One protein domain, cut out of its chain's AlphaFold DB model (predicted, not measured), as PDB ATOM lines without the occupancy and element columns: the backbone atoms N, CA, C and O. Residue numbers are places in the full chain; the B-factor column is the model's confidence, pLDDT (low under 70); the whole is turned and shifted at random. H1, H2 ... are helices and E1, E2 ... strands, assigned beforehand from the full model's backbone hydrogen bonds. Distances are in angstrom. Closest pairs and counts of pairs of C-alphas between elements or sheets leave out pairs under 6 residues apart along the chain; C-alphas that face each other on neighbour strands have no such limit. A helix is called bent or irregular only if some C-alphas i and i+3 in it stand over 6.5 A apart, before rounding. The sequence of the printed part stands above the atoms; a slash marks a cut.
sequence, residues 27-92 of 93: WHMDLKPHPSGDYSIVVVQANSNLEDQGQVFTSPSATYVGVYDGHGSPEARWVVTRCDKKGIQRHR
ATOM      1  N   TRP A  27     207.365 143.125 273.105       76.56
ATOM      2  CA  TRP A  27     207.971 142.147 272.211       76.56
ATOM      3  C   TRP A  27     207.772 140.740 272.751       76.56
ATOM      4  O   TRP A  27     207.794 140.500 273.957       76.56
ATOM      5  N   HIS A  28     207.560 139.791 271.845       79.25
ATOM      6  CA  HIS A  28     207.363 138.396 272.200       79.25
ATOM      7  C   HIS A  28     208.116 137.466 271.256       79.25
ATOM      8  O   HIS A  28     208.517 137.817 270.147       79.25
ATOM      9  N   MET A  29     208.323 136.253 271.740       83.00
ATOM     10  CA  MET A  29     208.795 135.101 271.009       83.00
ATOM     11  C   MET A  29     207.709 134.050 271.148       83.00
ATOM     12  O   MET A  29     207.413 133.602 272.260       83.00
ATOM     13  N   ASP A  30     207.118 133.679 270.016       87.25
ATOM     14  CA  ASP A  30     206.129 132.605 269.963       87.25
ATOM     15  C   ASP A  30     206.701 131.298 270.508       87.25
ATOM     16  O   ASP A  30     207.910 131.160 270.710       87.25
ATOM     17  N   LEU A  31     205.820 130.322 270.711       89.75
ATOM     18  CA  LEU A  31     206.185 129.008 271.211       89.75
ATOM     19  C   LEU A  31     207.263 128.351 270.327       89.75
ATOM     20  O   LEU A  31     207.140 128.258 269.101       89.75
ATOM     21  N   LYS A  32     208.355 127.920 270.955       86.12
ATOM     22  CA  LYS A  32     209.555 127.376 270.321       86.12
ATOM     23  C   LYS A  32     209.913 126.041 270.961       86.12
ATOM     24  O   LYS A  32     209.836 125.916 272.180       86.12
ATOM     25  N   PRO A  33     210.350 125.065 270.156       83.69
ATOM     26  CA  PRO A  33     210.706 123.753 270.667       83.69
ATOM     27  C   PRO A  33     212.058 123.768 271.387       83.69
ATOM     28  O   PRO A  33     213.031 124.343 270.889       83.69
ATOM     29  N   HIS A  34     212.134 123.076 272.522       85.75
ATOM     30  CA  HIS A  34     213.355 122.769 273.265       85.75
ATOM     31  C   HIS A  34     213.360 121.273 273.666       85.75
ATOM     32  O   HIS A  34     212.302 120.662 273.813       85.75
ATOM     33  N   PRO A  35     214.526 120.622 273.848       81.94
ATOM     34  CA  PRO A  35     214.578 119.186 274.173       81.94
ATOM     35  C   PRO A  35     213.900 118.768 275.484       81.94
ATOM     36  O   PRO A  35     213.624 117.590 275.681       81.94
ATOM     37  N   SER A  36     213.601 119.724 276.362       83.94
ATOM     38  CA  SER A  36     212.838 119.519 277.603       83.94
ATOM     39  C   SER A  36     211.376 119.987 277.525       83.94
ATOM     40  O   SER A  36     210.706 120.004 278.553       83.94
ATOM     41  N   GLY A  37     210.884 120.391 276.350       89.06
ATOM     42  CA  GLY A  37     209.527 120.916 276.149       89.06
ATOM     43  C   GLY A  37     209.503 122.192 275.308       89.06
ATOM     44  O   GLY A  37     210.535 122.648 274.831       89.06
ATOM     45  N   ASP A  38     208.329 122.786 275.134       91.25
ATOM     46  CA  ASP A  38     208.179 124.029 274.378       91.25
ATOM     47  C   ASP A  38     208.257 125.267 275.292       91.25
ATOM     48  O   ASP A  38     207.875 125.210 276.462       91.25
ATOM     49  N   TYR A  39     208.739 126.400 274.770       87.88
ATOM     50  CA  TYR A  39     208.866 127.656 275.519       87.88
ATOM     51  C   TYR A  39     208.471 128.877 274.684       87.88
ATOM     52  O   TYR A  39     208.673 128.905 273.476       87.88
ATOM     53  N   SER A  40     207.945 129.915 275.325       90.44
ATOM     54  CA  SER A  40     207.637 131.217 274.716       90.44
ATOM     55  C   SER A  40     208.092 132.332 275.648       90.44
ATOM     56  O   SER A  40     208.216 132.111 276.854       90.44
ATOM     57  N   ILE A  41     208.330 133.527 275.114       86.75
ATOM     58  CA  ILE A  41     208.768 134.681 275.912       86.75
ATOM     59  C   ILE A  41     207.950 135.895 275.538       86.75
ATOM     60  O   ILE A  41     207.638 136.103 274.375       86.75
ATOM     61  N   VAL A  42     207.642 136.712 276.529       86.62
ATOM     62  CA  VAL A  42     207.075 138.034 276.331       86.62
ATOM     63  C   VAL A  42     207.794 138.998 277.254       86.62
ATOM     64  O   VAL A  42     208.101 138.659 278.398       86.62
ATOM     65  N   VAL A  43     208.070 140.187 276.749       79.69
ATOM     66  CA  VAL A  43     208.543 141.315 277.534       79.69
ATOM     67  C   VAL A  43     207.617 142.475 277.243       79.69
ATOM     68  O   VAL A  43     207.365 142.827 276.089       79.69
ATOM     69  N   VAL A  44     207.091 143.022 278.328       81.75
ATOM     70  CA  VAL A  44     206.172 144.147 278.323       81.75
ATOM     71  C   VAL A  44     206.844 145.249 279.107       81.75
ATOM     72  O   VAL A  44     207.150 145.060 280.283       81.75
ATOM     73  N   GLN A  45     207.076 146.379 278.455       78.81
ATOM     74  CA  GLN A  45     207.681 147.529 279.098       78.81
ATOM     75  C   GLN A  45     206.624 148.588 279.413       78.81
ATOM     76  O   GLN A  45     205.688 148.804 278.647       78.81
ATOM     77  N   ALA A  46     206.790 149.260 280.552       77.94
ATOM     78  CA  ALA A  46     205.926 150.370 280.946       77.94
ATOM     79  C   ALA A  46     206.319 151.706 280.284       77.94
ATOM     80  O   ALA A  46     205.479 152.592 280.134       77.94
ATOM     81  N   ASN A  47     207.589 151.869 279.902       76.12
ATOM     82  CA  ASN A  47     208.095 153.098 279.294       76.12
ATOM     83  C   ASN A  47     207.757 153.156 277.800       76.12
ATOM     84  O   ASN A  47     207.738 152.143 277.103       76.12
ATOM     85  N   SER A  48     207.589 154.375 277.283       72.56
ATOM     86  CA  SER A  48     207.382 154.626 275.850       72.56
ATOM     87  C   SER A  48     208.597 154.265 274.990       72.56
ATOM     88  O   SER A  48     208.470 154.049 273.787       72.56
ATOM     89  N   ASN A  49     209.783 154.233 275.601       74.38
ATOM     90  CA  ASN A  49     211.034 153.881 274.951       74.38
ATOM     91  C   ASN A  49     211.421 152.458 275.328       74.38
ATOM     92  O   ASN A  49     211.505 152.148 276.511       74.38
ATOM     93  N   LEU A  50     211.716 151.626 274.327       72.50
ATOM     94  CA  LEU A  50     212.155 150.259 274.573       72.50
ATOM     95  C   LEU A  50     213.605 150.237 275.093       72.50
ATOM     96  O   LEU A  50     214.542 150.467 274.323       72.50
ATOM     97  N   GLU A  51     213.781 149.935 276.373       80.25
ATOM     98  CA  GLU A  51     215.071 149.886 277.078       80.25
ATOM     99  C   GLU A  51     215.377 148.454 277.530       80.25
ATOM    100  O   GLU A  51     216.509 147.990 277.367       80.25
ATOM    101  N   ASP A  52     214.345 147.728 277.967       81.94
ATOM    102  CA  ASP A  52     214.456 146.343 278.408       81.94
ATOM    103  C   ASP A  52     214.770 145.408 277.244       81.94
ATOM    104  O   ASP A  52     214.280 145.558 276.115       81.94
ATOM    105  N   GLN A  53     215.606 144.409 277.514       79.94
ATOM    106  CA  GLN A  53     216.008 143.405 276.537       79.94
ATOM    107  C   GLN A  53     215.970 142.005 277.127       79.94
ATOM    108  O   GLN A  53     216.092 141.785 278.329       79.94
ATOM    109  N   GLY A  54     215.861 141.030 276.236       80.12
ATOM    110  CA  GLY A  54     215.933 139.627 276.586       80.12
ATOM    111  C   GLY A  54     216.662 138.840 275.515       80.12
ATOM    112  O   GLY A  54     216.732 139.225 274.344       80.12
ATOM    113  N   GLN A  55     217.231 137.723 275.937       84.25
ATOM    114  CA  GLN A  55     217.959 136.817 275.078       84.25
ATOM    115  C   GLN A  55     217.733 135.382 275.523       84.25
ATOM    116  O   GLN A  55     217.848 135.064 276.701       84.25
ATOM    117  N   VAL A  56     217.515 134.496 274.555       83.44
ATOM    118  CA  VAL A  56     217.555 133.059 274.800       83.44
ATOM    119  C   VAL A  56     218.484 132.361 273.838       83.44
ATOM    120  O   VAL A  56     218.468 132.607 272.631       83.44
ATOM    121  N   PHE A  57     219.270 131.451 274.403       84.44
ATOM    122  CA  PHE A  57     220.022 130.457 273.666       84.44
ATOM    123  C   PHE A  57     219.679 129.073 274.174       84.44
ATOM    124  O   PHE A  57     219.785 128.786 275.362       84.44
ATOM    125  N   THR A  58     219.337 128.197 273.243       83.00
ATOM    126  CA  THR A  58     219.026 126.803 273.526       83.00
ATOM    127  C   THR A  58     220.110 125.892 272.965       83.00
ATOM    128  O   THR A  58     220.594 126.077 271.840       83.00
ATOM    129  N   SER A  59     220.460 124.868 273.729       83.25
ATOM    130  CA  SER A  59     221.240 123.716 273.293       83.25
ATOM    131  C   SER A  59     220.562 122.434 273.792       83.25
ATOM    132  O   SER A  59     219.688 122.501 274.656       83.25
ATOM    133  N   PRO A  60     220.950 121.252 273.289       82.69
ATOM    134  CA  PRO A  60     220.420 119.995 273.806       82.69
ATOM    135  C   PRO A  60     220.660 119.734 275.293       82.69
ATOM    136  O   PRO A  60     219.912 118.969 275.893       82.69
ATOM    137  N   SER A  61     221.692 120.341 275.878       84.88
ATOM    138  CA  SER A  61     222.109 120.096 277.260       84.88
ATOM    139  C   SER A  61     221.839 121.264 278.205       84.88
ATOM    140  O   SER A  61     221.921 121.085 279.417       84.88
ATOM    141  N   ALA A  62     221.554 122.458 277.681       83.62
ATOM    142  CA  ALA A  62     221.371 123.651 278.492       83.62
ATOM    143  C   ALA A  62     220.559 124.722 277.762       83.62
ATOM    144  O   ALA A  62     220.649 124.887 276.545       83.62
ATOM    145  N   THR A  63     219.846 125.524 278.546       85.12
ATOM    146  CA  THR A  63     219.245 126.775 278.090       85.12
ATOM    147  C   THR A  63     219.843 127.932 278.873       85.12
ATOM    148  O   THR A  63     219.920 127.890 280.098       85.12
ATOM    149  N   TYR A  64     220.261 128.967 278.152       85.94
ATOM    150  CA  TYR A  64     220.635 130.254 278.713       85.94
ATOM    151  C   TYR A  64     219.505 131.248 278.461       85.94
ATOM    152  O   TYR A  64     219.068 131.416 277.318       85.94
ATOM    153  N   VAL A  65     219.075 131.923 279.524       87.50
ATOM    154  CA  VAL A  65     218.094 133.008 279.479       87.50
ATOM    155  C   VAL A  65     218.732 134.243 280.104       87.50
ATOM    156  O   VAL A  65     219.096 134.222 281.276       87.50
ATOM    157  N   GLY A  66     218.879 135.300 279.310       87.44
ATOM    158  CA  GLY A  66     219.302 136.623 279.756       87.44
ATOM    159  C   GLY A  66     218.104 137.566 279.780       87.44
ATOM    160  O   GLY A  66     217.382 137.664 278.786       87.44
ATOM    161  N   VAL A  67     217.899 138.249 280.904       86.25
ATOM    162  CA  VAL A  67     216.902 139.315 281.075       86.25
ATOM    163  C   VAL A  67     217.652 140.555 281.531       86.25
ATOM    164  O   VAL A  67     218.402 140.499 282.505       86.25
ATOM    165  N   TYR A  68     217.481 141.650 280.801       83.50
ATOM    166  CA  TYR A  68     218.233 142.881 280.993       83.50
ATOM    167  C   TYR A  68     217.255 144.032 281.201       83.50
ATOM    168  O   TYR A  68     216.522 144.390 280.280       83.50
ATOM    169  N   ASP A  69     217.269 144.585 282.408       83.50
ATOM    170  CA  ASP A  69     216.572 145.819 282.766       83.50
ATOM    171  C   ASP A  69     217.388 147.005 282.238       83.50
ATOM    172  O   ASP A  69     218.565 147.178 282.590       83.50
ATOM    173  N   GLY A  70     216.808 147.744 281.297       80.81
ATOM    174  CA  GLY A  70     217.463 148.884 280.672       80.81
ATOM    175  C   GLY A  70     217.097 150.177 281.388       80.81
ATOM    176  O   GLY A  70     215.926 150.483 281.565       80.81
ATOM    177  N   HIS A  71     218.093 151.000 281.730       76.81
ATOM    178  CA  HIS A  71     217.844 152.306 282.337       76.81
ATOM    179  C   HIS A  71     218.788 153.383 281.807       76.81
ATOM    180  O   HIS A  71     219.984 153.150 281.619       76.81
ATOM    181  N   GLY A  72     218.257 154.592 281.632       71.62
ATOM    182  CA  GLY A  72     219.058 155.799 281.434       71.62
ATOM    183  C   GLY A  72     219.282 156.218 279.983       71.62
ATOM    184  O   GLY A  72     219.825 157.301 279.795       71.62
ATOM    185  N   SER A  73     218.854 155.417 279.001       68.06
ATOM    186  CA  SER A  73     218.520 155.814 277.624       68.06
ATOM    187  C   SER A  73     218.249 154.571 276.745       68.06
ATOM    188  O   SER A  73     218.691 153.467 277.084       68.06
ATOM    189  N   PRO A  74     217.619 154.715 275.559       65.62
ATOM    190  CA  PRO A  74     217.455 153.617 274.599       65.62
ATOM    191  C   PRO A  74     218.776 152.979 274.154       65.62
ATOM    192  O   PRO A  74     218.791 151.840 273.697       65.62
ATOM    193  N   GLU A  75     219.901 153.684 274.264       68.75
ATOM    194  CA  GLU A  75     221.227 153.165 273.944       68.75
ATOM    195  C   GLU A  75     221.727 152.140 274.977       68.75
ATOM    196  O   GLU A  75     222.538 151.274 274.640       68.75
ATOM    197  N   ALA A  76     221.214 152.155 276.211       65.38
ATOM    198  CA  ALA A  76     221.569 151.156 277.222       65.38
ATOM    199  C   ALA A  76     221.207 149.725 276.771       65.38
ATOM    200  O   ALA A  76     221.936 148.769 277.059       65.38
ATOM    201  N   ARG A  77     220.153 149.581 275.955       66.00
ATOM    202  CA  ARG A  77     219.633 148.290 275.476       66.00
ATOM    203  C   ARG A  77     220.669 147.437 274.730       66.00
ATOM    204  O   ARG A  77     220.668 146.206 274.803       66.00
ATOM    205  N   TRP A  78     221.548 148.063 273.943       62.28
ATOM    206  CA  TRP A  78     222.390 147.335 272.984       62.28
ATOM    207  C   TRP A  78     223.747 146.934 273.557       62.28
ATOM    208  O   TRP A  78     224.388 146.032 273.010       62.28
ATOM    209  N   VAL A  79     224.187 147.566 274.647       64.06
ATOM    210  CA  VAL A  79     225.506 147.322 275.242       64.06
ATOM    211  C   VAL A  79     225.566 145.927 275.856       64.06
ATOM    212  O   VAL A  79     226.433 145.130 275.488       64.06
ATOM    213  N   VAL A  80     224.608 145.599 276.726       65.62
ATOM    214  CA  VAL A  80     224.611 144.337 277.484       65.62
ATOM    215  C   VAL A  80     224.405 143.143 276.552       65.62
ATOM    216  O   VAL A  80     225.242 142.242 276.488       65.62
ATOM    217  N   THR A  81     223.380 143.216 275.698       66.12
ATOM    218  CA  THR A  81     223.073 142.173 274.707       66.12
ATOM    219  C   THR A  81     224.261 141.871 273.781       66.12
ATOM    220  O   THR A  81     224.467 140.730 273.358       66.12
ATOM    221  N   ARG A  82     225.068 142.878 273.419       64.44
ATOM    222  CA  ARG A  82     226.222 142.695 272.522       64.44
ATOM    223  C   ARG A  82     227.416 142.052 273.229       64.44
ATOM    224  O   ARG A  82     228.130 141.270 272.597       64.44
ATOM    225  N   CYS A  83     227.647 142.387 274.494       63.78
ATOM    226  CA  CYS A  83     228.728 141.817 275.295       63.78
ATOM    227  C   CYS A  83     228.462 140.343 275.633       63.78
ATOM    228  O   CYS A  83     229.342 139.508 275.405       63.78
ATOM    229  N   ASP A  84     227.240 140.006 276.043       65.62
ATOM    230  CA  ASP A  84     226.882 138.636 276.435       65.62
ATOM    231  C   ASP A  84     226.881 137.667 275.256       65.62
ATOM    232  O   ASP A  84     227.438 136.571 275.353       65.62
ATOM    233  N   LYS A  85     226.401 138.102 274.081       63.78
ATOM    234  CA  LYS A  85     226.533 137.330 272.831       63.78
ATOM    235  C   LYS A  85     227.986 136.938 272.549       63.78
ATOM    236  O   LYS A  85     228.253 135.795 272.185       63.78
ATOM    237  N   LYS A  86     228.934 137.866 272.726       62.22
ATOM    238  CA  LYS A  86     230.367 137.585 272.539       62.22
ATOM    239  C   LYS A  86     230.926 136.660 273.622       62.22
ATOM    240  O   LYS A  86     231.840 135.895 273.338       62.22
ATOM    241  N   GLY A  87     230.429 136.740 274.855       62.78
ATOM    242  CA  GLY A  87     230.804 135.824 275.935       62.78
ATOM    243  C   GLY A  87     230.360 134.393 275.644       62.78
ATOM    244  O   GLY A  87     231.188 133.490 275.588       62.78
ATOM    245  N   ILE A  88     229.074 134.207 275.359       65.62
ATOM    246  CA  ILE A  88     228.463 132.891 275.138       65.62
ATOM    247  C   ILE A  88     229.030 132.206 273.892       65.62
ATOM    248  O   ILE A  88     229.299 131.009 273.928       65.62
ATOM    249  N   GLN A  89     229.280 132.952 272.809       62.28
ATOM    250  CA  GLN A  89     229.897 132.388 271.604       62.28
ATOM    251  C   GLN A  89     231.330 131.888 271.868       62.28
ATOM    252  O   GLN A  89     231.714 130.862 271.322       62.28
ATOM    253  N   ARG A  90     232.100 132.566 272.735       59.56
ATOM    254  CA  ARG A  90     233.484 132.185 273.084       59.56
ATOM    255  C   ARG A  90     233.595 130.935 273.958       59.56
ATOM    256  O   ARG A  90     234.661 130.345 273.997       59.56
ATOM    257  N   HIS A  91     232.530 130.546 274.659       52.97
ATOM    258  CA  HIS A  91     232.484 129.316 275.463       52.97
ATOM    259  C   HIS A  91     231.872 128.124 274.708       52.97
ATOM    260  O   HIS A  91     231.660 127.064 275.294       52.97
ATOM    261  N   ARG A  92     231.528 128.309 273.427       50.88
ATOM    262  CA  ARG A  92     230.924 127.284 272.565       50.88
ATOM    263  C   ARG A  92     231.939 126.625 271.616       50.88
ATOM    264  O   ARG A  92     231.550 125.708 270.894       50.88
TER     265      ARG A  92
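AT A GLANCE: This is residues 27 to 92 of the 93 residues of an uncharacterized protein of Malus domestica (UniProt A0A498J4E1). The model is a flat stack of two strand hairpins and one helix: the hairpin E1 and E2, then the hairpin E3 and E4 in the middle, then H1 packed over the far side of the middle hairpin. The two hairpins are only partly face to face, with few contacts, and H1 slants away from E3 and E4 towards its last residues. The 66 printed residues hold four named strands and one named helix in the order E1 E2 E3 E4 H1, class mixed, and each sheet is one antiparallel pair, E1 - E2 and E3 - E4. The whole is only just loose, close to compact, with a radius of gyration of the C-alphas of 13.3 A and spans of 37 by 27 by 11 A.

IN THESE COORDINATES: E1, residues 27 to 34, begins at C-alpha 27 (207.971, 142.147, 272.211), measures 20.1 A and bends by 56 degrees at residue 31. E2, residues 37 to 44, measures 23.6 A. E3, residues 53 to 58, measures 17.1 A and begins at C-alpha 53 (216.008, 143.405, 276.537). E4, residues 63 to 68, measures 16.4 A. H1, residues 76 to 90, measures 22.8 A and ends at C-alpha 90 (233.484, 132.185, 273.084). H1 is irregular, but only just: C-alphas 77 and 80 are 6.7 A apart.

HOW THE PARTS SIT: E1 and E2 are an antiparallel hairpin with 170 degrees between their directions; N 29 and O 41 are 2.7 A apart and N 39 and O 32 are 2.9 A apart, both within hydrogen-bond range. The closest C-alphas of E2 and E3 are those of Val 43 and Gly 54, 7.6 A apart. The closest of E1 and E3 are those of His 34 and Thr 58, 7.0 A apart. E3 and E4 are an antiparallel hairpin at 174 degrees, with N 55 and O 66 at 2.9 A and N 66 and O 55 at 2.8 A, within hydrogen-bond range. The closest C-alphas of E3 and H1 are those of Gln 53 and Arg 77, 6.2 A apart, and of E4 and H1 those of Tyr 68 and Val 80, 7.4 A apart. E1 and E2 are each apart from E4 and from H1. In H1, 8 of 11 O i to N i+4 pairs are within hydrogen-bond range.

THE WHOLE: The C-alphas of Pro 35 and Gly 72, the two farthest apart, are 37.6 A apart. The printed part has no cut. The links E1 to E2 and E3 to E4 are tight, those from E2 to E3 and from E4 to H1 are short, and no link is long. The mean pLDDT of the printed part is 76.8, and residues 73 to 92, among them the whole of H1, are under 70.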